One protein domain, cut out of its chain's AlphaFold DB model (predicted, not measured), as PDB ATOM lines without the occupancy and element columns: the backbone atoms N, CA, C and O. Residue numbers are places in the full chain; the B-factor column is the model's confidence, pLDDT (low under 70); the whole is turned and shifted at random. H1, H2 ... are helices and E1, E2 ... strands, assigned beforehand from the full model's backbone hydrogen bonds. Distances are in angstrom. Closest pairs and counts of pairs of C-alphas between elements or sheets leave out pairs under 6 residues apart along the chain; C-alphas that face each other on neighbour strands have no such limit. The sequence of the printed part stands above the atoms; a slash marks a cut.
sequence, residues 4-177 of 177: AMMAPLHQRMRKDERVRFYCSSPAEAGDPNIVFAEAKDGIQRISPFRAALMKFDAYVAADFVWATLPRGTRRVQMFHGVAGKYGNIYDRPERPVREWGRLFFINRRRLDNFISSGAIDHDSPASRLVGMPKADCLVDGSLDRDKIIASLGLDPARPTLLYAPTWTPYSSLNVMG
ATOM      1  N   ALA A   4     486.279 420.195 380.025       86.06
ATOM      2  CA  ALA A   4     485.683 421.205 379.157       86.06
ATOM      3  C   ALA A   4     486.143 422.645 379.461       86.06
ATOM      4  O   ALA A   4     486.326 423.433 378.537       86.06
ATOM      5  N   MET A   5     486.419 422.993 380.728       87.88
ATOM      6  CA  MET A   5     486.897 424.341 381.087       87.88
ATOM      7  C   MET A   5     488.280 424.655 380.507       87.88
ATOM      8  O   MET A   5     488.552 425.796 380.136       87.88
ATOM      9  N   MET A   6     489.153 423.648 380.438       89.25
ATOM     10  CA  MET A   6     490.523 423.772 379.933       89.25
ATOM     11  C   MET A   6     490.706 423.196 378.524       89.25
ATOM     12  O   MET A   6     491.799 423.306 377.967       89.25
ATOM     13  N   ALA A   7     489.673 422.586 377.936       89.81
ATOM     14  CA  ALA A   7     489.768 421.905 376.649       89.81
ATOM     15  C   ALA A   7     490.292 422.816 375.525       89.81
ATOM     16  O   ALA A   7     491.221 422.392 374.834       89.81
ATOM     17  N   PRO A   8     489.832 424.074 375.371       90.62
ATOM     18  CA  PRO A   8     490.355 424.969 374.333       90.62
ATOM     19  C   PRO A   8     491.841 425.293 374.526       90.62
ATOM     20  O   PRO A   8     492.616 425.280 373.568       90.62
ATOM     21  N   LEU A   9     492.275 425.487 375.779       90.00
ATOM     22  CA  LEU A   9     493.685 425.701 376.117       90.00
ATOM     23  C   LEU A   9     494.532 424.478 375.739       90.00
ATOM     24  O   LEU A   9     495.537 424.612 375.041       90.00
ATOM     25  N   HIS A  10     494.102 423.285 376.156       91.00
ATOM     26  CA  HIS A  10     494.787 422.036 375.834       91.00
ATOM     27  C   HIS A  10     494.861 421.816 374.317       91.00
ATOM     28  O   HIS A  10     495.942 421.593 373.778       91.00
ATOM     29  N   GLN A  11     493.746 421.951 373.600       89.50
ATOM     30  CA  GLN A  11     493.692 421.755 372.149       89.50
ATOM     31  C   GLN A  11     494.574 422.745 371.379       89.50
ATOM     32  O   GLN A  11     495.179 422.369 370.369       89.50
ATOM     33  N   ARG A  12     494.674 423.994 371.851       89.94
ATOM     34  CA  ARG A  12     495.519 425.018 371.230       89.94
ATOM     35  C   ARG A  12     497.005 424.786 371.488       89.94
ATOM     36  O   ARG A  12     497.807 425.043 370.589       89.94
ATOM     37  N   MET A  13     497.359 424.325 372.688       91.88
ATOM     38  CA  MET A  13     498.748 424.186 373.139       91.88
ATOM     39  C   MET A  13     499.342 422.791 372.925       91.88
ATOM     40  O   MET A  13     500.557 422.682 372.878       91.88
ATOM     41  N   ARG A  14     498.540 421.735 372.723       89.19
ATOM     42  CA  ARG A  14     499.046 420.361 372.494       89.19
ATOM     43  C   ARG A  14     499.953 420.211 371.268       89.19
ATOM     44  O   ARG A  14     500.614 419.196 371.126       89.19
ATOM     45  N   LYS A  15     499.935 421.191 370.356       88.31
ATOM     46  CA  LYS A  15     500.817 421.244 369.179       88.31
ATOM     47  C   LYS A  15     502.214 421.788 369.504       88.31
ATOM     48  O   LYS A  15     503.088 421.726 368.650       88.31
ATOM     49  N   ASP A  16     502.409 422.372 370.685       92.81
ATOM     50  CA  ASP A  16     503.692 422.905 371.135       92.81
ATOM     51  C   ASP A  16     504.412 421.850 371.982       92.81
ATOM     52  O   ASP A  16     504.027 421.582 373.118       92.81
ATOM     53  N   GLU A  17     505.476 421.261 371.438       91.81
ATOM     54  CA  GLU A  17     506.240 420.184 372.088       91.81
ATOM     55  C   GLU A  17     506.916 420.614 373.400       91.81
ATOM     56  O   GLU A  17     507.294 419.774 374.224       91.81
ATOM     57  N   ARG A  18     507.044 421.927 373.631       94.00
ATOM     58  CA  ARG A  18     507.584 422.484 374.879       94.00
ATOM     59  C   ARG A  18     506.579 422.402 376.026       94.00
ATOM     60  O   ARG A  18     506.957 422.610 377.177       94.00
ATOM     61  N   VAL A  19     505.307 422.126 375.733       93.56
ATOM     62  CA  VAL A  19     504.211 422.145 376.701       93.56
ATOM     63  C   VAL A  19     503.706 420.727 376.924       93.56
ATOM     64  O   VAL A  19     503.313 420.027 375.998       93.56
ATOM     65  N   ARG A  20     503.672 420.307 378.190       93.19
ATOM     66  CA  ARG A  20     503.129 419.007 378.595       93.19
ATOM     67  C   ARG A  20     501.970 419.210 379.550       93.19
ATOM     68  O   ARG A  20     502.087 419.964 380.515       93.19
ATOM     69  N   PHE A  21     500.869 418.514 379.293       92.38
ATOM     70  CA  PHE A  21     499.682 418.583 380.131       92.38
ATOM     71  C   PHE A  21     499.583 417.366 381.032       92.38
ATOM     72  O   PHE A  21     499.783 416.227 380.604       92.38
ATOM     73  N   TYR A  22     499.213 417.631 382.279       91.06
ATOM     74  CA  TYR A  22     498.935 416.614 383.273       91.06
ATOM     75  C   TYR A  22     497.568 416.877 383.886       91.06
ATOM     76  O   TYR A  22     497.252 418.023 384.208       91.06
ATOM     77  N   CYS A  23     496.768 415.832 384.075       88.56
ATOM     78  CA  CYS A  23     495.552 415.917 384.870       88.56
ATOM     79  C   CYS A  23     495.649 415.027 386.106       88.56
ATOM     80  O   CYS A  23     496.277 413.965 386.108       88.56
ATOM     81  N   SER A  24     495.013 415.495 387.173       83.69
ATOM     82  CA  SER A  24     494.875 414.758 388.414       83.69
ATOM     83  C   SER A  24     493.445 414.888 388.915       83.69
ATOM     84  O   SER A  24     492.805 415.928 388.741       83.69
ATOM     85  N   SER A  25     492.952 413.818 389.521       77.25
ATOM     86  CA  SER A  25     491.644 413.745 390.161       77.25
ATOM     87  C   SER A  25     491.802 413.008 391.490       77.25
ATOM     88  O   SER A  25     492.669 412.130 391.579       77.25
ATOM     89  N   PRO A  26     490.996 413.320 392.522       70.56
ATOM     90  CA  PRO A  26     490.874 412.451 393.685       70.56
ATOM     91  C   PRO A  26     490.527 411.024 393.242       70.56
ATOM     92  O   PRO A  26     489.758 410.840 392.296       70.56
ATOM     93  N   ALA A  27     491.099 410.026 393.919       56.25
ATOM     94  CA  ALA A  27     490.940 408.610 393.573       56.25
ATOM     95  C   ALA A  27     489.485 408.108 393.678       56.25
ATOM     96  O   ALA A  27     489.141 407.110 393.062       56.25
ATOM     97  N   GLU A  28     488.627 408.824 394.411       59.81
ATOM     98  CA  GLU A  28     487.208 408.491 394.608       59.81
ATOM     99  C   GLU A  28     486.276 409.071 393.529       59.81
ATOM    100  O   GLU A  28     485.069 408.859 393.573       59.81
ATOM    101  N   ALA A  29     486.801 409.796 392.535       61.03
ATOM    102  CA  ALA A  29     485.994 410.504 391.532       61.03
ATOM    103  C   ALA A  29     485.370 409.606 390.433       61.03
ATOM    104  O   ALA A  29     484.968 410.117 389.389       61.03
ATOM    105  N   GLY A  30     485.286 408.289 390.645       66.06
ATOM    106  CA  GLY A  30     484.832 407.313 389.646       66.06
ATOM    107  C   GLY A  30     485.936 406.867 388.678       66.06
ATOM    108  O   GLY A  30     487.113 407.151 388.898       66.06
ATOM    109  N   ASP A  31     485.564 406.142 387.614       71.38
ATOM    110  CA  ASP A  31     486.523 405.640 386.617       71.38
ATOM    111  C   ASP A  31     487.225 406.816 385.901       71.38
ATOM    112  O   ASP A  31     486.584 407.563 385.149       71.38
ATOM    113  N   PRO A  32     488.551 406.987 386.068       66.69
ATOM    114  CA  PRO A  32     489.300 408.072 385.442       66.69
ATOM    115  C   PRO A  32     489.255 408.056 383.909       66.69
ATOM    116  O   PRO A  32     489.458 409.100 383.284       66.69
ATOM    117  N   ASN A  33     489.011 406.896 383.288       71.12
ATOM    118  CA  ASN A  33     488.823 406.796 381.841       71.12
ATOM    119  C   ASN A  33     487.556 407.507 381.385       71.12
ATOM    120  O   ASN A  33     487.571 408.112 380.317       71.12
ATOM    121  N   ILE A  34     486.512 407.481 382.212       74.31
ATOM    122  CA  ILE A  34     485.247 408.167 381.961       74.31
ATOM    123  C   ILE A  34     485.413 409.662 382.245       74.31
ATOM    124  O   ILE A  34     485.114 410.489 381.388       74.31
ATOM    125  N   VAL A  35     485.981 410.019 383.403       73.56
ATOM    126  CA  VAL A  35     486.147 411.424 383.836       73.56
ATOM    127  C   VAL A  35     486.971 412.251 382.842       73.56
ATOM    128  O   VAL A  35     486.701 413.432 382.634       73.56
ATOM    129  N   PHE A  36     487.980 411.637 382.220       74.31
ATOM    130  CA  PHE A  36     488.867 412.303 381.266       74.31
ATOM    131  C   PHE A  36     488.720 411.773 379.835       74.31
ATOM    132  O   PHE A  36     489.657 411.916 379.048       74.31
ATOM    133  N   ALA A  37     487.582 411.162 379.487       77.19
ATOM    134  CA  ALA A  37     487.345 410.617 378.147       77.19
ATOM    135  C   ALA A  37     487.504 411.690 377.056       77.19
ATOM    136  O   ALA A  37     488.140 411.469 376.025       77.19
ATOM    137  N   GLU A  38     486.998 412.897 377.319       78.88
ATOM    138  CA  GLU A  38     487.060 414.031 376.390       78.88
ATOM    139  C   GLU A  38     488.473 414.566 376.153       78.88
ATOM    140  O   GLU A  38     488.725 415.242 375.152       78.88
ATOM    141  N   ALA A  39     489.401 414.281 377.068       76.50
ATOM    142  CA  ALA A  39     490.735 414.843 376.993       76.50
ATOM    143  C   ALA A  39     491.580 414.261 375.853       76.50
ATOM    144  O   ALA A  39     492.523 414.929 375.422       76.50
ATOM    145  N   LYS A  40     491.176 413.101 375.303       69.62
ATOM    146  CA  LYS A  40     491.837 412.392 374.190       69.62
ATOM    147  C   LYS A  40     493.366 412.305 374.391       69.62
ATOM    148  O   LYS A  40     493.862 412.351 375.518       69.62
ATOM    149  N   ASP A  41     494.110 412.139 373.299       72.06
ATOM    150  CA  ASP A  41     495.573 412.093 373.288       72.06
ATOM    151  C   ASP A  41     496.196 413.433 373.716       72.06
ATOM    152  O   ASP A  41     495.728 414.509 373.329       72.06
ATOM    153  N   GLY A  42     497.300 413.362 374.468       76.00
ATOM    154  CA  GLY A  42     498.151 414.516 374.798       76.00
ATOM    155  C   GLY A  42     498.137 414.969 376.261       76.00
ATOM    156  O   GLY A  42     499.016 415.739 376.649       76.00
ATOM    157  N   ILE A  43     497.222 414.456 377.097       85.94
ATOM    158  CA  ILE A  43     497.225 414.713 378.546       85.94
ATOM    159  C   ILE A  43     497.641 413.467 379.338       85.94
ATOM    160  O   ILE A  43     497.081 412.384 379.178       85.94
ATOM    161  N   GLN A  44     498.636 413.610 380.212       87.44
ATOM    162  CA  GLN A  44     499.103 412.520 381.068       87.44
ATOM    163  C   GLN A  44     498.355 412.524 382.400       87.44
ATOM    164  O   GLN A  44     498.278 413.537 383.093       87.44
ATOM    165  N   ARG A  45     497.825 411.371 382.805       84.94
ATOM    166  CA  ARG A  45     497.132 411.246 384.091       84.94
ATOM    167  C   ARG A  45     498.126 410.925 385.198       84.94
ATOM    168  O   ARG A  45     498.962 410.036 385.045       84.94
ATOM    169  N   ILE A  46     498.019 411.626 386.323       87.88
ATOM    170  CA  ILE A  46     498.853 411.392 387.507       87.88
ATOM    171  C   ILE A  46     498.017 411.430 388.785       87.88
ATOM    172  O   ILE A  46     497.056 412.194 388.909       87.88
ATOM    173  N   SER A  47     498.394 410.612 389.767       85.38
ATOM    174  CA  SER A  47     497.770 410.653 391.090       85.38
ATOM    175  C   SER A  47     498.091 411.973 391.804       85.38
ATOM    176  O   SER A  47     499.140 412.568 391.532       85.38
ATOM    177  N   PRO A  48     497.251 412.424 392.753       85.75
ATOM    178  CA  PRO A  48     497.553 413.606 393.561       85.75
ATOM    179  C   PRO A  48     498.899 413.500 394.289       85.75
ATOM    180  O   PRO A  48     499.653 414.469 394.339       85.75
ATOM    181  N   PHE A  49     499.246 412.303 394.776       87.25
ATOM    182  CA  PHE A  49     500.549 412.031 395.388       87.25
ATOM    183  C   PHE A  49     501.703 412.264 394.406       87.25
ATOM    184  O   PHE A  49     502.657 412.969 394.720       87.25
ATOM    185  N   ARG A  50     501.598 411.730 393.183       89.94
ATOM    186  CA  ARG A  50     502.613 411.946 392.147       89.94
ATOM    187  C   ARG A  50     502.699 413.418 391.744       89.94
ATOM    188  O   ARG A  50     503.803 413.922 391.576       89.94
ATOM    189  N   ALA A  51     501.566 414.113 391.633       90.25
ATOM    190  CA  ALA A  51     501.536 415.547 391.357       90.25
ATOM    191  C   ALA A  51     502.264 416.358 392.443       90.25
ATOM    192  O   ALA A  51     503.027 417.261 392.113       90.25
ATOM    193  N   ALA A  52     502.108 416.000 393.720       89.88
ATOM    194  CA  ALA A  52     502.788 416.673 394.829       89.88
ATOM    195  C   ALA A  52     504.322 416.511 394.808       89.88
ATOM    196  O   ALA A  52     505.034 417.357 395.349       89.88
ATOM    197  N   LEU A  53     504.834 415.455 394.166       90.62
ATOM    198  CA  LEU A  53     506.269 415.189 394.002       90.62
ATOM    199  C   LEU A  53     506.859 415.757 392.701       90.62
ATOM    200  O   LEU A  53     508.072 415.716 392.504       90.62
ATOM    201  N   MET A  54     506.023 416.271 391.797       92.50
ATOM    202  CA  MET A  54     506.438 416.808 390.501       92.50
ATOM    203  C   MET A  54     506.463 418.337 390.513       92.50
ATOM    204  O   MET A  54     505.655 418.987 391.171       92.50
ATOM    205  N   LYS A  55     507.372 418.930 389.732       92.62
ATOM    206  CA  LYS A  55     507.407 420.378 389.504       92.62
ATOM    207  C   LYS A  55     506.606 420.727 388.251       92.62
ATOM    208  O   LYS A  55     506.804 420.112 387.208       92.62
ATOM    209  N   PHE A  56     505.764 421.751 388.356       93.44
ATOM    210  CA  PHE A  56     505.006 422.306 387.237       93.44
ATOM    211  C   PHE A  56     505.276 423.803 387.115       93.44
ATOM    212  O   PHE A  56     505.433 424.494 388.121       93.44
ATOM    213  N   ASP A  57     505.280 424.316 385.889       94.19
ATOM    214  CA  ASP A  57     505.368 425.760 385.652       94.19
ATOM    215  C   ASP A  57     504.039 426.455 385.969       94.19
ATOM    216  O   ASP A  57     504.011 427.558 386.521       94.19
ATOM    217  N   ALA A  58     502.921 425.781 385.675       93.00
ATOM    218  CA  ALA A  58     501.580 426.295 385.902       93.00
ATOM    219  C   ALA A  58     500.622 425.235 386.461       93.00
ATOM    220  O   ALA A  58     500.653 424.071 386.065       93.00
ATOM    221  N   TYR A  59     499.730 425.676 387.347       92.50
ATOM    222  CA  TYR A  59     498.584 424.917 387.839       92.50
ATOM    223  C   TYR A  59     497.305 425.624 387.417       92.50
ATOM    224  O   TYR A  59     497.067 426.761 387.824       92.50
ATOM    225  N   VAL A  60     496.492 424.956 386.608       91.88
ATOM    226  CA  VAL A  60     495.236 425.502 386.099       91.88
ATOM    227  C   VAL A  60     494.076 424.910 386.891       91.88
ATOM    228  O   VAL A  60     493.973 423.692 387.030       91.88
ATOM    229  N   ALA A  61     493.200 425.770 387.402       89.75
ATOM    230  CA  ALA A  61     492.028 425.395 388.182       89.75
ATOM    231  C   ALA A  61     490.771 426.093 387.641       89.75
ATOM    232  O   ALA A  61     490.843 427.223 387.173       89.75
ATOM    233  N   ALA A  62     489.619 425.425 387.712       87.75
ATOM    234  CA  ALA A  62     488.305 425.986 387.374       87.75
ATOM    235  C   ALA A  62     487.462 426.244 388.633       87.75
ATOM    236  O   ALA A  62     486.294 426.624 388.563       87.75
ATOM    237  N   ASP A  63     488.049 425.979 389.792       85.69
ATOM    238  CA  ASP A  63     487.438 426.123 391.096       85.69
ATOM    239  C   ASP A  63     488.540 426.423 392.125       85.69
ATOM    240  O   ASP A  63     489.728 426.280 391.808       85.69
ATOM    241  N   PHE A  64     488.199 426.852 393.338       78.94
ATOM    242  CA  PHE A  64     489.167 427.110 394.413       78.94
ATOM    243  C   PHE A  64     489.651 425.811 395.075       78.94
ATOM    244  O   PHE A  64     489.650 425.660 396.294       78.94
ATOM    245  N   VAL A  65     490.090 424.865 394.245       72.75
ATOM    246  CA  VAL A  65     490.703 423.608 394.668       72.75
ATOM    247  C   VAL A  65     492.206 423.815 394.809       72.75
ATOM    248  O   VAL A  65     492.874 424.350 393.921       72.75
ATOM    249  N   TRP A  66     492.748 423.374 395.940       71.56
ATOM    250  CA  TRP A  66     494.155 423.529 396.280       71.56
ATOM    251  C   TRP A  66     494.881 422.201 396.122       71.56
ATOM    252  O   TRP A  66     494.855 421.358 397.011       71.56
ATOM    253  N   ALA A  67     495.576 422.026 394.999       78.75
ATOM    254  CA  ALA A  67     496.623 421.015 394.936       78.75
ATOM    255  C   ALA A  67     497.843 421.498 395.739       78.75
ATOM    256  O   ALA A  67     498.295 422.644 395.582       78.75
ATOM    257  N   THR A  68     498.382 420.626 396.591       80.56
ATOM    258  CA  THR A  68     499.696 420.823 397.212       80.56
ATOM    259  C   THR A  68     500.750 420.550 396.152       80.56
ATOM    260  O   THR A  68     500.945 419.407 395.750       80.56
ATOM    261  N   LEU A  69     501.396 421.608 395.670       83.56
ATOM    262  CA  LEU A  69     502.418 421.544 394.627       83.56
ATOM    263  C   LEU A  69     503.700 422.215 395.132       83.56
ATOM    264  O   LEU A  69     503.612 423.133 395.958       83.56
ATOM    265  N   PRO A  70     504.884 421.811 394.639       80.69
ATOM    266  CA  PRO A  70     506.144 422.448 395.004       80.69
ATOM    267  C   PRO A  70     506.144 423.965 394.767       80.69
ATOM    268  O   PRO A  70     505.484 424.487 393.855       80.69
ATOM    269  N   ARG A  71     506.923 424.681 395.594       76.94
ATOM    270  CA  ARG A  71     507.082 426.142 395.510       76.94
ATOM    271  C   ARG A  71     507.524 426.560 394.102       76.94
ATOM    272  O   ARG A  71     508.393 425.933 393.502       76.94
ATOM    273  N   GLY A  72     506.929 427.646 393.606       82.81
ATOM    274  CA  GLY A  72     507.219 428.221 392.286       82.81
ATOM    275  C   GLY A  72     506.180 427.912 391.206       82.81
ATOM    276  O   GLY A  72     506.163 428.601 390.191       82.81
ATOM    277  N   THR A  73     505.273 426.954 391.432       91.94
ATOM    278  CA  THR A  73     504.184 426.669 390.483       91.94
ATOM    279  C   THR A  73     503.224 427.858 390.387       91.94
ATOM    280  O   THR A  73     502.631 428.266 391.392       91.94
ATOM    281  N   ARG A  74     503.023 428.413 389.185       92.75
ATOM    282  CA  ARG A  74     502.126 429.560 388.998       92.75
ATOM    283  C   ARG A  74     500.670 429.113 388.898       92.75
ATOM    284  O   ARG A  74     500.282 428.418 387.967       92.75
ATOM    285  N   ARG A  75     499.839 429.543 389.844       92.62
ATOM    286  CA  ARG A  75     498.414 429.186 389.876       92.62
ATOM    287  C   ARG A  75     497.591 430.085 388.949       92.62
ATOM    288  O   ARG A  75     497.739 431.309 388.984       92.62
ATOM    289  N   VAL A  76     496.720 429.481 388.149       93.69
ATOM    290  CA  VAL A  76     495.816 430.132 387.195       93.69
ATOM    291  C   VAL A  76     494.391 429.683 387.491       93.69
ATOM    292  O   VAL A  76     494.072 428.503 387.364       93.69
ATOM    293  N   GLN A  77     493.536 430.623 387.883       92.94
ATOM    294  CA  GLN A  77     492.116 430.380 388.122       92.94
ATOM    295  C   GLN A  77     491.311 430.789 386.888       92.94
ATOM    296  O   GLN A  77     491.372 431.944 386.468       92.94
ATOM    297  N   MET A  78     490.550 429.849 386.337       92.44
ATOM    298  CA  MET A  78     489.703 430.026 385.155       92.44
ATOM    299  C   MET A  78     488.214 430.134 385.489       92.44
ATOM    300  O   MET A  78     487.444 430.630 384.669       92.44
ATOM    301  N   PHE A  79     487.814 429.681 386.682       90.25
ATOM    302  CA  PHE A  79     486.424 429.457 387.079       90.25
ATOM    303  C   PHE A  79     485.660 428.498 386.143       90.25
ATOM    304  O   PHE A  79     486.172 428.033 385.126       90.25
ATOM    305  N   HIS A  80     484.420 428.165 386.507       88.62
ATOM    306  CA  HIS A  80     483.570 427.226 385.758       88.62
ATOM    307  C   HIS A  80     482.246 427.840 385.274       88.62
ATOM    308  O   HIS A  80     481.430 427.164 384.645       88.62
ATOM    309  N   GLY A  81     482.012 429.128 385.527       87.00
ATOM    310  CA  GLY A  81     480.771 429.792 385.144       87.00
ATOM    311  C   GLY A  81     480.681 431.240 385.608       87.00
ATOM    312  O   GLY A  81     481.562 431.756 386.306       87.00
ATOM    313  N   VAL A  82     479.577 431.881 385.225       84.38
ATOM    314  CA  VAL A  82     479.169 433.184 385.752       84.38
ATOM    315  C   VAL A  82     478.657 432.982 387.177       84.38
ATOM    316  O   VAL A  82     477.734 432.204 387.405       84.38
ATOM    317  N   ALA A  83     479.257 433.674 388.143       76.44
ATOM    318  CA  ALA A  83     478.729 433.717 389.501       76.44
ATOM    319  C   ALA A  83     477.463 434.598 389.550       76.44
ATOM    320  O   ALA A  83     477.298 435.486 388.710       76.44
ATOM    321  N   GLY A  84     476.568 434.374 390.516       65.12
ATOM    322  CA  GLY A  84     475.360 435.204 390.659       65.12
ATOM    323  C   GLY A  84     474.184 434.558 391.389       65.12
ATOM    324  O   GLY A  84     473.287 435.270 391.818       65.12
ATOM    325  N   LYS A  85     474.187 433.231 391.577       59.88
ATOM    326  CA  LYS A  85     473.106 432.540 392.307       59.88
ATOM    327  C   LYS A  85     473.137 432.824 393.815       59.88
ATOM    328  O   LYS A  85     472.091 432.912 394.443       59.88
ATOM    329  N   TYR A  86     474.333 432.992 394.376       57.84
ATOM    330  CA  TYR A  86     474.565 433.307 395.784       57.84
ATOM    331  C   TYR A  86     475.739 434.283 395.858       57.84
ATOM    332  O   TYR A  86     476.717 434.097 395.131       57.84
ATOM    333  N   GLY A  87     475.657 435.311 396.709       60.88
ATOM    334  CA  GLY A  87     476.786 436.190 397.044       60.88
ATOM    335  C   GLY A  87     477.831 435.419 397.847       60.88
ATOM    336  O   GLY A  87     477.977 435.625 399.040       60.88
ATOM    337  N   ASN A  88     478.469 434.450 397.201       71.38
ATOM    338  CA  ASN A  88     479.398 433.514 397.806       71.38
ATOM    339  C   ASN A  88     480.837 433.865 397.414       71.38
ATOM    340  O   ASN A  88     481.089 434.790 396.635       71.38
ATOM    341  N   ILE A  89     481.777 433.062 397.912       74.38
ATOM    342  CA  ILE A  89     483.214 433.192 397.649       74.38
ATOM    343  C   ILE A  89     483.575 433.289 396.155       74.38
ATOM    344  O   ILE A  89     484.638 433.794 395.819       74.38
ATOM    345  N   TYR A  90     482.704 432.850 395.240       82.00
ATOM    346  CA  TYR A  90     482.951 432.921 393.802       82.00
ATOM    347  C   TYR A  90     482.565 434.258 393.166       82.00
ATOM    348  O   TYR A  90     483.063 434.540 392.075       82.00
ATOM    349  N   ASP A  91     481.711 435.068 393.796       85.50
ATOM    350  CA  ASP A  91     481.346 436.405 393.305       85.50
ATOM    351  C   ASP A  91     481.994 437.512 394.136       85.50
ATOM    352  O   ASP A  91     482.510 438.469 393.568       85.50
ATOM    353  N   ARG A  92     481.991 437.366 395.467       87.62
ATOM    354  CA  ARG A  92     482.523 438.338 396.431       87.62
ATOM    355  C   ARG A  92     483.326 437.610 397.512       87.62
ATOM    356  O   ARG A  92     482.787 437.325 398.578       87.62
ATOM    357  N   PRO A  93     484.592 437.252 397.240       87.88
ATOM    358  CA  PRO A  93     485.429 436.593 398.231       87.88
ATOM    359  C   PRO A  93     485.650 437.492 399.451       87.88
ATOM    360  O   PRO A  93     485.982 438.667 399.303       87.88
ATOM    361  N   GLU A  94     485.527 436.914 400.645       86.56
ATOM    362  CA  GLU A  94     485.804 437.583 401.928       86.56
ATOM    363  C   GLU A  94     487.300 437.625 402.265       86.56
ATOM    364  O   GLU A  94     487.725 438.319 403.185       86.56
ATOM    365  N   ARG A  95     488.112 436.839 401.547       87.88
ATOM    366  CA  ARG A  95     489.553 436.726 401.770       87.88
ATOM    367  C   ARG A  95     490.330 437.121 400.518       87.88
ATOM    368  O   ARG A  95     489.873 436.840 399.406       87.88
ATOM    369  N   PRO A  96     491.533 437.699 400.680       89.75
ATOM    370  CA  PRO A  96     492.433 437.943 399.565       89.75
ATOM    371  C   PRO A  96     492.780 436.651 398.823       89.75
ATOM    372  O   PRO A  96     493.111 435.642 399.440       89.75
ATOM    373  N   VAL A  97     492.793 436.708 397.492       90.12
ATOM    374  CA  VAL A  97     493.174 435.587 396.608       90.12
ATOM    375  C   VAL A  97     494.526 435.845 395.925       90.12
ATOM    376  O   VAL A  97     494.777 435.412 394.802       90.12
ATOM    377  N   ARG A  98     495.423 436.573 396.609       86.38
ATOM    378  CA  ARG A  98     496.727 437.056 396.094       86.38
ATOM    379  C   ARG A  98     497.706 435.938 395.709       86.38
ATOM    380  O   ARG A  98     498.643 436.158 394.950       86.38
ATOM    381  N   GLU A  99     497.478 434.739 396.223       87.69
ATOM    382  CA  GLU A  99     498.205 433.504 395.909       87.69
ATOM    383  C   GLU A  99     497.979 432.996 394.472       87.69
ATOM    384  O   GLU A  99     498.763 432.186 393.966       87.69
ATOM    385  N   TRP A 100     496.951 433.491 393.776       91.25
ATOM    386  CA  TRP A 100     496.738 433.203 392.361       91.25
ATOM    387  C   TRP A 100     497.585 434.120 391.481       91.25
ATOM    388  O   TRP A 100     497.450 435.342 391.486       91.25
ATOM    389  N   GLY A 101     498.443 433.523 390.653       93.19
ATOM    390  CA  GLY A 101     499.264 434.270 389.704       93.19
ATOM    391  C   GLY A 101     498.461 434.868 388.545       93.19
ATOM    392  O   GLY A 101     498.857 435.893 387.977       93.19
ATOM    393  N   ARG A 102     497.350 434.230 388.167       95.06
ATOM    394  CA  ARG A 102     496.383 434.736 387.186       95.06
ATOM    395  C   ARG A 102     494.958 434.374 387.599       95.06
ATOM    396  O   ARG A 102     494.720 433.264 388.069       95.06
ATOM    397  N   LEU A 103     494.032 435.296 387.362       94.88
ATOM    398  CA  LEU A 103     492.589 435.153 387.563       94.88
ATOM    399  C   LEU A 103     491.890 435.578 386.270       94.88
ATOM    400  O   LEU A 103     491.983 436.743 385.875       94.88
ATOM    401  N   PHE A 104     491.231 434.639 385.594       94.62
ATOM    402  CA  PHE A 104     490.491 434.906 384.363       94.62
ATOM    403  C   PHE A 104     489.059 435.288 384.712       94.62
ATOM    404  O   PHE A 104     488.269 434.475 385.176       94.62
ATOM    405  N   PHE A 105     488.724 436.553 384.513       94.00
ATOM    406  CA  PHE A 105     487.387 437.067 384.724       94.00
ATOM    407  C   PHE A 105     486.570 436.942 383.446       94.00
ATOM    408  O   PHE A 105     486.980 437.392 382.374       94.00
ATOM    409  N   ILE A 106     485.378 436.369 383.601       92.38
ATOM    410  CA  ILE A 106     484.398 436.245 382.526       92.38
ATOM    411  C   ILE A 106     483.846 437.602 382.078       92.38
ATOM    412  O   ILE A 106     483.624 437.824 380.893       92.38
ATOM    413  N   ASN A 107     483.584 438.502 383.022       92.56
ATOM    414  CA  ASN A 107     482.955 439.787 382.755       92.56
ATOM    415  C   ASN A 107     483.424 440.846 383.758       92.56
ATOM    416  O   ASN A 107     483.980 440.525 384.814       92.56
ATOM    417  N   ARG A 108     483.185 442.113 383.402       94.38
ATOM    418  CA  ARG A 108     483.559 443.282 384.206       94.38
ATOM    419  C   ARG A 108     482.919 443.243 385.596       94.38
ATOM    420  O   ARG A 108     483.628 443.382 386.578       94.38
ATOM    421  N   ARG A 109     481.624 442.904 385.681       93.00
ATOM    422  CA  ARG A 109     480.873 442.804 386.948       93.00
ATOM    423  C   ARG A 109     481.590 441.944 387.995       93.00
ATOM    424  O   ARG A 109     481.711 442.346 389.148       93.00
ATOM    425  N   ARG A 110     482.065 440.754 387.609       92.06
ATOM    426  CA  ARG A 110     482.762 439.850 388.537       92.06
ATOM    427  C   ARG A 110     484.128 440.395 388.955       92.06
ATOM    428  O   ARG A 110     484.493 440.258 390.118       92.06
ATOM    429  N   LEU A 111     484.869 440.996 388.025       94.25
ATOM    430  CA  LEU A 111     486.139 441.656 388.336       94.25
ATOM    431  C   LEU A 111     485.925 442.777 389.362       94.25
ATOM    432  O   LEU A 111     486.596 442.797 390.391       94.25
ATOM    433  N   ASP A 112     484.944 443.644 389.122       94.12
ATOM    434  CA  ASP A 112     484.634 444.776 389.995       94.12
ATOM    435  C   ASP A 112     484.208 444.308 391.389       94.12
ATOM    436  O   ASP A 112     484.593 444.909 392.389       94.12
ATOM    437  N   ASN A 113     483.472 443.198 391.486       93.25
ATOM    438  CA  ASN A 113     483.121 442.603 392.773       93.25
ATOM    439  C   ASN A 113     484.341 442.098 393.555       93.25
ATOM    440  O   ASN A 113     484.391 442.297 394.766       93.25
ATOM    441  N   PHE A 114     485.315 441.473 392.884       93.81
ATOM    442  CA  PHE A 114     486.559 441.019 393.516       93.81
ATOM    443  C   PHE A 114     487.421 442.193 393.994       93.81
ATOM    444  O   PHE A 114     488.045 442.104 395.048       93.81
ATOM    445  N   ILE A 115     487.448 443.289 393.231       94.94
ATOM    446  CA  ILE A 115     488.127 444.525 393.638       94.94
ATOM    447  C   ILE A 115     487.404 445.140 394.840       94.94
ATOM    448  O   ILE A 115     488.019 445.427 395.862       94.94
ATOM    449  N   SER A 116     486.080 445.282 394.749       93.94
ATOM    450  CA  SER A 116     485.255 445.924 395.781       93.94
ATOM    451  C   SER A 116     485.260 445.163 397.106       93.94
ATOM    452  O   SER A 116     485.126 445.779 398.158       93.94
ATOM    453  N   SER A 117     485.411 443.833 397.080       92.56
ATOM    454  CA  SER A 117     485.522 443.024 398.299       92.56
ATOM    455  C   SER A 117     486.938 442.989 398.888       92.56
ATOM    456  O   SER A 117     487.150 442.360 399.921       92.56
ATOM    457  N   GLY A 118     487.920 443.621 398.236       93.38
ATOM    458  CA  GLY A 118     489.325 443.577 398.648       93.38
ATOM    459  C   GLY A 118     490.018 442.238 398.368       93.38
ATOM    460  O   GLY A 118     491.127 442.000 398.855       93.38
ATOM    461  N   ALA A 119     489.400 441.353 397.578       93.31
ATOM    462  CA  ALA A 119     489.986 440.063 397.230       93.31
ATOM    463  C   ALA A 119     491.237 440.219 396.343       93.31
ATOM    464  O   ALA A 119     492.173 439.415 396.435       93.31
ATOM    465  N   ILE A 120     491.259 441.262 395.506       94.81
ATOM    466  CA  ILE A 120     492.404 441.701 394.699       94.81
ATOM    467  C   ILE A 120     492.481 443.231 394.656       94.81
ATOM    468  O   ILE A 120     491.471 443.912 394.797       94.81
ATOM    469  N   ASP A 121     493.677 443.757 394.395       94.12
ATOM    470  CA  ASP A 121     493.879 445.188 394.144       94.12
ATOM    471  C   ASP A 121     493.336 445.584 392.756       94.12
ATOM    472  O   ASP A 121     493.370 444.769 391.827       94.12
ATOM    473  N   HIS A 122     492.889 446.836 392.600       92.94
ATOM    474  CA  HIS A 122     492.326 447.371 391.348       92.94
ATOM    475  C   HIS A 122     493.243 447.136 390.134       92.94
ATOM    476  O   HIS A 122     492.805 446.610 389.113       92.94
ATOM    477  N   ASP A 123     494.538 447.422 390.286       92.38
ATOM    478  CA  ASP A 123     495.543 447.276 389.224       92.38
ATOM    479  C   ASP A 123     496.325 445.960 389.326       92.38
ATOM    480  O   ASP A 123     497.458 445.840 388.851       92.38
ATOM    481  N   SER A 124     495.743 444.942 389.973       94.19
ATOM    482  CA  SER A 124     496.422 443.667 390.183       94.19
ATOM    483  C   SER A 124     496.860 443.054 388.845       94.19
ATOM    484  O   SER A 124     496.010 442.715 388.009       94.19
ATOM    485  N   PRO A 125     498.168 442.781 388.643       93.62
ATOM    486  CA  PRO A 125     498.668 442.166 387.414       93.62
ATOM    487  C   PRO A 125     498.217 440.705 387.261       93.62
ATOM    488  O   PRO A 125     498.468 440.082 386.222       93.62
ATOM    489  N   ALA A 126     497.586 440.124 388.288       94.38
ATOM    490  CA  ALA A 126     496.961 438.810 388.215       94.38
ATOM    491  C   ALA A 126     495.610 438.841 387.481       94.38
ATOM    492  O   ALA A 126     495.234 437.830 386.887       94.38
ATOM    493  N   SER A 127     494.901 439.971 387.482       95.38
ATOM    494  CA  SER A 127     493.568 440.083 386.884       95.38
ATOM    495  C   SER A 127     493.625 440.072 385.350       95.38
ATOM    496  O   SER A 127     494.456 440.736 384.723       95.38
ATOM    497  N   ARG A 128     492.766 439.269 384.717       96.19
ATOM    498  CA  ARG A 128     492.650 439.174 383.256       96.19
ATOM    499  C   ARG A 128     491.185 439.073 382.864       96.19
ATOM    500  O   ARG A 128     490.558 438.056 383.120       96.19
ATOM    501  N   LEU A 129     490.640 440.112 382.241       95.38
ATOM    502  CA  LEU A 129     489.289 440.080 381.680       95.38
ATOM    503  C   LEU A 129     489.345 439.438 380.289       95.38
ATOM    504  O   LEU A 129     489.646 440.118 379.314       95.38
ATOM    505  N   VAL A 130     489.138 438.122 380.225       93.69
ATOM    506  CA  VAL A 130     489.349 437.313 379.004       93.69
ATOM    507  C   VAL A 130     488.159 436.418 378.656       93.69
ATOM    508  O   VAL A 130     488.240 435.652 377.704       93.69
ATOM    509  N   GLY A 131     487.056 436.492 379.405       92.88
ATOM    510  CA  GLY A 131     485.928 435.590 379.192       92.88
ATOM    511  C   GLY A 131     486.165 434.211 379.815       92.88
ATOM    512  O   GLY A 131     486.887 434.073 380.804       92.88
ATOM    513  N   MET A 132     485.521 433.190 379.252       91.25
ATOM    514  CA  MET A 132     485.752 431.786 379.595       91.25
ATOM    515  C   MET A 132     486.180 431.049 378.332       91.25
ATOM    516  O   MET A 132     485.360 430.984 377.420       91.25
ATOM    517  N   PRO A 133     487.358 430.406 378.302       91.38
ATOM    518  CA  PRO A 133     487.797 429.691 377.105       91.38
ATOM    519  C   PRO A 133     486.780 428.667 376.591       91.38
ATOM    520  O   PRO A 133     486.568 428.560 375.392       91.38
ATOM    521  N   LYS A 134     486.052 427.969 377.480       91.12
ATOM    522  CA  LYS A 134     484.984 427.034 377.069       91.12
ATOM    523  C   LYS A 134     483.870 427.653 376.213       91.12
ATOM    524  O   LYS A 134     483.121 426.913 375.592       91.12
ATOM    525  N   ALA A 135     483.715 428.975 376.243       92.44
ATOM    526  CA  ALA A 135     482.712 429.707 375.482       92.44
ATOM    527  C   ALA A 135     483.265 430.259 374.158       92.44
ATOM    528  O   ALA A 135     482.487 430.815 373.388       92.44
ATOM    529  N   ASP A 136     484.562 430.091 373.871       91.75
ATOM    530  CA  ASP A 136     485.187 430.580 372.635       91.75
ATOM    531  C   ASP A 136     484.481 430.008 371.395       91.75
ATOM    532  O   ASP A 136     484.225 430.735 370.436       91.75
ATOM    533  N   CYS A 137     484.041 428.745 371.462       91.75
ATOM    534  CA  CYS A 137     483.322 428.081 370.373       91.75
ATOM    535  C   CYS A 137     481.993 428.758 369.989       91.75
ATOM    536  O   CYS A 137     481.499 428.574 368.878       91.75
ATOM    537  N   LEU A 138     481.411 429.567 370.881       92.19
ATOM    538  CA  LEU A 138     480.175 430.304 370.610       92.19
ATOM    539  C   LEU A 138     480.398 431.532 369.717       92.19
ATOM    540  O   LEU A 138     479.425 432.096 369.221       92.19
ATOM    541  N   VAL A 139     481.649 431.970 369.543       92.00
ATOM    542  CA  VAL A 139     481.988 433.212 368.830       92.00
ATOM    543  C   VAL A 139     483.086 433.047 367.777       92.00
ATOM    544  O   VAL A 139     483.226 433.919 366.926       92.00
ATOM    545  N   ASP A 140     483.851 431.953 367.797       92.06
ATOM    546  CA  ASP A 140     484.970 431.714 366.872       92.06
ATOM    547  C   ASP A 140     484.574 431.023 365.550       92.06
ATOM    548  O   ASP A 140     485.420 430.816 364.680       92.06
ATOM    549  N   GLY A 141     483.296 430.663 365.393       91.75
ATOM    550  CA  GLY A 141     482.775 429.985 364.201       91.75
ATOM    551  C   GLY A 141     483.143 428.500 364.095       91.75
ATOM    552  O   GLY A 141     482.910 427.893 363.053       91.75
ATOM    553  N   SER A 142     483.702 427.893 365.147       91.44
ATOM    554  CA  SER A 142     484.053 426.465 365.167       91.44
ATOM    555  C   SER A 142     482.842 425.527 365.237       91.44
ATOM    556  O   SER A 142     482.974 424.336 364.942       91.44
ATOM    557  N   LEU A 143     481.666 426.041 365.609       94.06
ATOM    558  CA  LEU A 143     480.425 425.272 365.662       94.06
ATOM    559  C   LEU A 143     479.724 425.249 364.301       94.06
ATOM    560  O   LEU A 143     479.342 426.280 363.754       94.06
ATOM    561  N   ASP A 144     479.486 424.038 363.801       94.88
ATOM    562  CA  ASP A 144     478.712 423.774 362.591       94.88
ATOM    563  C   ASP A 144     477.332 423.243 362.990       94.88
ATOM    564  O   ASP A 144     477.194 422.107 363.454       94.88
ATOM    565  N   ARG A 145     476.310 424.093 362.841       92.69
ATOM    566  CA  ARG A 145     474.935 423.786 363.254       92.69
ATOM    567  C   ARG A 145     474.427 422.490 362.629       92.69
ATOM    568  O   ARG A 145     473.869 421.658 363.343       92.69
ATOM    569  N   ASP A 146     474.598 422.329 361.323       94.38
ATOM    570  CA  ASP A 146     473.981 421.229 360.584       94.38
ATOM    571  C   ASP A 146     474.663 419.904 360.926       94.38
ATOM    572  O   ASP A 146     473.985 418.898 361.145       94.38
ATOM    573  N   LYS A 147     475.991 419.914 361.105       95.88
ATOM    574  CA  LYS A 147     476.717 418.743 361.621       95.88
ATOM    575  C   LYS A 147     476.297 418.372 363.039       95.88
ATOM    576  O   LYS A 147     476.143 417.186 363.324       95.88
ATOM    577  N   ILE A 148     476.109 419.353 363.923       95.19
ATOM    578  CA  ILE A 148     475.686 419.105 365.309       95.19
ATOM    579  C   ILE A 148     474.288 418.479 365.327       95.19
ATOM    580  O   ILE A 148     474.107 417.433 365.947       95.19
ATOM    581  N   ILE A 149     473.329 419.057 364.597       95.31
ATOM    582  CA  ILE A 149     471.957 418.536 364.487       95.31
ATOM    583  C   ILE A 149     471.956 417.103 363.954       95.31
ATOM    584  O   ILE A 149     471.357 416.226 364.576       95.31
ATOM    585  N   ALA A 150     472.684 416.849 362.862       95.75
ATOM    586  CA  ALA A 150     472.803 415.514 362.287       95.75
ATOM    587  C   ALA A 150     473.423 414.511 363.278       95.75
ATOM    588  O   ALA A 150     472.914 413.403 363.427       95.75
ATOM    589  N   SER A 151     474.480 414.902 364.002       96.19
ATOM    590  CA  SER A 151     475.152 414.034 364.983       96.19
ATOM    591  C   SER A 151     474.279 413.670 366.187       96.19
ATOM    592  O   SER A 151     474.460 412.609 366.779       96.19
ATOM    593  N   LEU A 152     473.328 414.540 366.534       95.62
ATOM    594  CA  LEU A 152     472.385 414.339 367.630       95.62
ATOM    595  C   LEU A 152     471.083 413.662 367.168       95.62
ATOM    596  O   LEU A 152     470.207 413.418 367.995       95.62
ATOM    597  N   GLY A 153     470.935 413.374 365.868       96.44
ATOM    598  CA  GLY A 153     469.709 412.805 365.303       96.44
ATOM    599  C   GLY A 153     468.497 413.736 365.416       96.44
ATOM    600  O   GLY A 153     467.363 413.265 365.489       96.44
ATOM    601  N   LEU A 154     468.728 415.051 365.482       96.38
ATOM    602  CA  LEU A 154     467.671 416.049 365.615       96.38
ATOM    603  C   LEU A 154     467.076 416.393 364.244       96.38
ATOM    604  O   LEU A 154     467.786 416.466 363.244       96.38
ATOM    605  N   ASP A 155     465.769 416.644 364.208       95.12
ATOM    606  CA  ASP A 155     465.078 417.102 363.003       95.12
ATOM    607  C   ASP A 155     465.328 418.610 362.791       95.12
ATOM    608  O   ASP A 155     464.866 419.416 363.607       95.12
ATOM    609  N   PRO A 156     466.024 419.028 361.711       94.12
ATOM    610  CA  PRO A 156     466.314 420.438 361.462       94.12
ATOM    611  C   PRO A 156     465.061 421.287 361.201       94.12
ATOM    612  O   PRO A 156     465.141 422.509 361.347       94.12
ATOM    613  N   ALA A 157     463.929 420.676 360.829       95.75
ATOM    614  CA  ALA A 157     462.661 421.366 360.601       95.75
ATOM    615  C   ALA A 157     461.907 421.677 361.906       95.75
ATOM    616  O   ALA A 157     460.939 422.442 361.893       95.75
ATOM    617  N   ARG A 158     462.336 421.110 363.041       95.31
ATOM    618  CA  ARG A 158     461.690 421.296 364.344       95.31
ATOM    619  C   ARG A 158     462.550 422.162 365.269       95.31
ATOM    620  O   ARG A 158     463.759 421.949 365.373       95.31
ATOM    621  N   PRO A 159     461.951 423.115 366.005       94.69
ATOM    622  CA  PRO A 159     462.659 423.817 367.068       94.69
ATOM    623  C   PRO A 159     463.213 422.829 368.101       94.69
ATOM    624  O   PRO A 159     462.501 421.939 368.564       94.69
ATOM    625  N   THR A 160     464.481 422.999 368.475       93.56
ATOM    626  CA  THR A 160     465.127 422.210 369.533       93.56
ATOM    627  C   THR A 160     465.047 422.968 370.855       93.56
ATOM    628  O   THR A 160     465.406 424.143 370.912       93.56
ATOM    629  N   LEU A 161     464.610 422.294 371.919       93.38
ATOM    630  CA  LEU A 161     464.584 422.835 373.278       93.38
ATOM    631  C   LEU A 161     465.650 422.137 374.127       93.38
ATOM    632  O   LEU A 161     465.620 420.916 374.272       93.38
ATOM    633  N   LEU A 162     466.565 422.910 374.715       91.44
ATOM    634  CA  LEU A 162     467.487 422.417 375.736       91.44
ATOM    635  C   LEU A 162     466.918 422.725 377.120       91.44
ATOM    636  O   LEU A 162     466.703 423.885 377.469       91.44
ATOM    637  N   TYR A 163     466.729 421.683 377.920       90.38
ATOM    638  CA  TYR A 163     466.306 421.795 379.306       90.38
ATOM    639  C   TYR A 163     467.432 421.320 380.230       90.38
ATOM    640  O   TYR A 163     467.790 420.146 380.226       90.38
ATOM    641  N   ALA A 164     468.011 422.250 380.995       88.81
ATOM    642  CA  ALA A 164     469.174 422.016 381.858       88.81
ATOM    643  C   ALA A 164     468.895 422.469 383.311       88.81
ATOM    644  O   ALA A 164     469.405 423.501 383.758       88.81
ATOM    645  N   PRO A 165     468.030 421.751 384.048       85.69
ATOM    646  CA  PRO A 165     467.663 422.099 385.419       85.69
ATOM    647  C   PRO A 165     468.840 421.911 386.387       85.69
ATOM    648  O   PRO A 165     469.613 420.962 386.286       85.69
ATOM    649  N   THR A 166     468.967 422.797 387.379       79.88
ATOM    650  CA  THR A 166     469.982 422.637 388.438       79.88
ATOM    651  C   THR A 166     469.561 421.584 389.461       79.88
ATOM    652  O   THR A 166     468.371 421.373 389.663       79.88
ATOM    653  N   TRP A 167     470.500 420.997 390.200       75.81
ATOM    654  CA  TRP A 167     470.175 420.105 391.317       75.81
ATOM    655  C   TRP A 167     469.968 420.898 392.619       75.81
ATOM    656  O   TRP A 167     470.895 421.102 393.399       75.81
ATOM    657  N   THR A 168     468.760 421.418 392.840       73.75
ATOM    658  CA  THR A 168     468.362 422.052 394.114       73.75
ATOM    659  C   THR A 168     466.981 421.568 394.533       73.75
ATOM    660  O   THR A 168     466.188 421.305 393.630       73.75
ATOM    661  N   PRO A 169     466.627 421.534 395.832       74.75
ATOM    662  CA  PRO A 169     465.302 421.083 396.284       74.75
ATOM    663  C   PRO A 169     464.129 421.792 395.590       74.75
ATOM    664  O   PRO A 169     463.100 421.186 395.334       74.75
ATOM    665  N   TYR A 170     464.318 423.057 395.203       73.06
ATOM    666  CA  TYR A 170     463.329 423.874 394.484       73.06
ATOM    667  C   TYR A 170     463.401 423.757 392.953       73.06
ATOM    668  O   TYR A 170     462.784 424.541 392.238       73.06
ATOM    669  N   SER A 171     464.227 422.854 392.428       74.88
ATOM    670  CA  SER A 171     464.356 422.640 390.989       74.88
ATOM    671  C   SER A 171     463.179 421.836 390.467       74.88
ATOM    672  O   SER A 171     462.710 420.912 391.124       74.88
ATOM    673  N   SER A 172     462.756 422.144 389.249       76.38
ATOM    674  CA  SER A 172     461.639 421.504 388.557       76.38
ATOM    675  C   SER A 172     461.733 419.975 388.482       76.38
ATOM    676  O   SER A 172     460.691 419.336 388.526       76.38
ATOM    677  N   LEU A 173     462.934 419.376 388.466       74.94
ATOM    678  CA  LEU A 173     463.070 417.912 388.547       74.94
ATOM    679  C   LEU A 173     462.663 417.345 389.915       74.94
ATOM    680  O   LEU A 173     462.017 416.313 389.970       74.94
ATOM    681  N   ASN A 174     462.946 418.042 391.022       68.19
ATOM    682  CA  ASN A 174     462.524 417.588 392.356       68.19
ATOM    683  C   ASN A 174     461.013 417.743 392.589       68.19
ATOM    684  O   ASN A 174     460.460 417.106 393.478       68.19
ATOM    685  N   VAL A 175     460.349 418.607 391.814       62.31
ATOM    686  CA  VAL A 175     458.900 418.843 391.908       62.31
ATOM    687  C   VAL A 175     458.117 417.935 390.955       62.31
ATOM    688  O   VAL A 175     456.972 417.604 391.247       62.31
ATOM    689  N   MET A 176     458.712 417.540 389.823       63.03
ATOM    690  CA  MET A 176     458.030 416.777 388.769       63.03
ATOM    691  C   MET A 176     458.419 415.289 388.686       63.03
ATOM    692  O   MET A 176     457.756 414.571 387.939       63.03
ATOM    693  N   GLY A 177     459.395 414.821 389.480       49.47
ATOM    694  CA  GLY A 177     459.778 413.404 389.598       49.47
ATOM    695  C   GLY A 177     461.153 413.091 389.027       49.47
ATOM    696  O   GLY A 177     461.366 413.367 387.827       49.47
TER     697      GLY A 177
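What this domain is: This is residues 4 to 177 of the 177 residues of an uncharacterized protein of Acidobacteria bacterium (UniProt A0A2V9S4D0). With little regular structure, loops join a parallel sheet, E3 E4 E5 E6, with H4 over one face, a parallel pair, E1 E2, and a tail with H6 and H7. The printed part has 174 residues, with seven named helices and six strands, class mixed, 65 residues in named elements. It is only just loose, close to compact; radius of gyration of the C-alphas 19.0 A, spans 55 by 40 by 35 A.

Where its parts are: In order come H1, residues 7-13, from C-alpha 7 at (489.768, 421.905, 376.649), E1 21-23, H2 32-35, E2 43-45, H3 48-53, E3 58-61, E4 74-77, E5 102-105, H4 108-116, 12.0 A long, E6 127-129, H5 133-138, H6 145-151 and H7 172-176.

How they stand to each other: N 59 of E3 and O 74 of E4 are within hydrogen-bond range, 2.9 A. H4 is on the sheet, height 9.9 A. H1 touches H5, closest C-alphas Pro 8 and Pro 133, 6.0 A. O i to N i+4 pairs are within range throughout H1, H3, H4, H6 and H7; H5 has 0 of 2, but 2 of 3 O i to N i+3.

The domain as a whole: The printed part has no cut. Links E3 to E4, E4 to E5 and H6 to H7 are long. Residues 174 to 177 are among 14 under pLDDT 70.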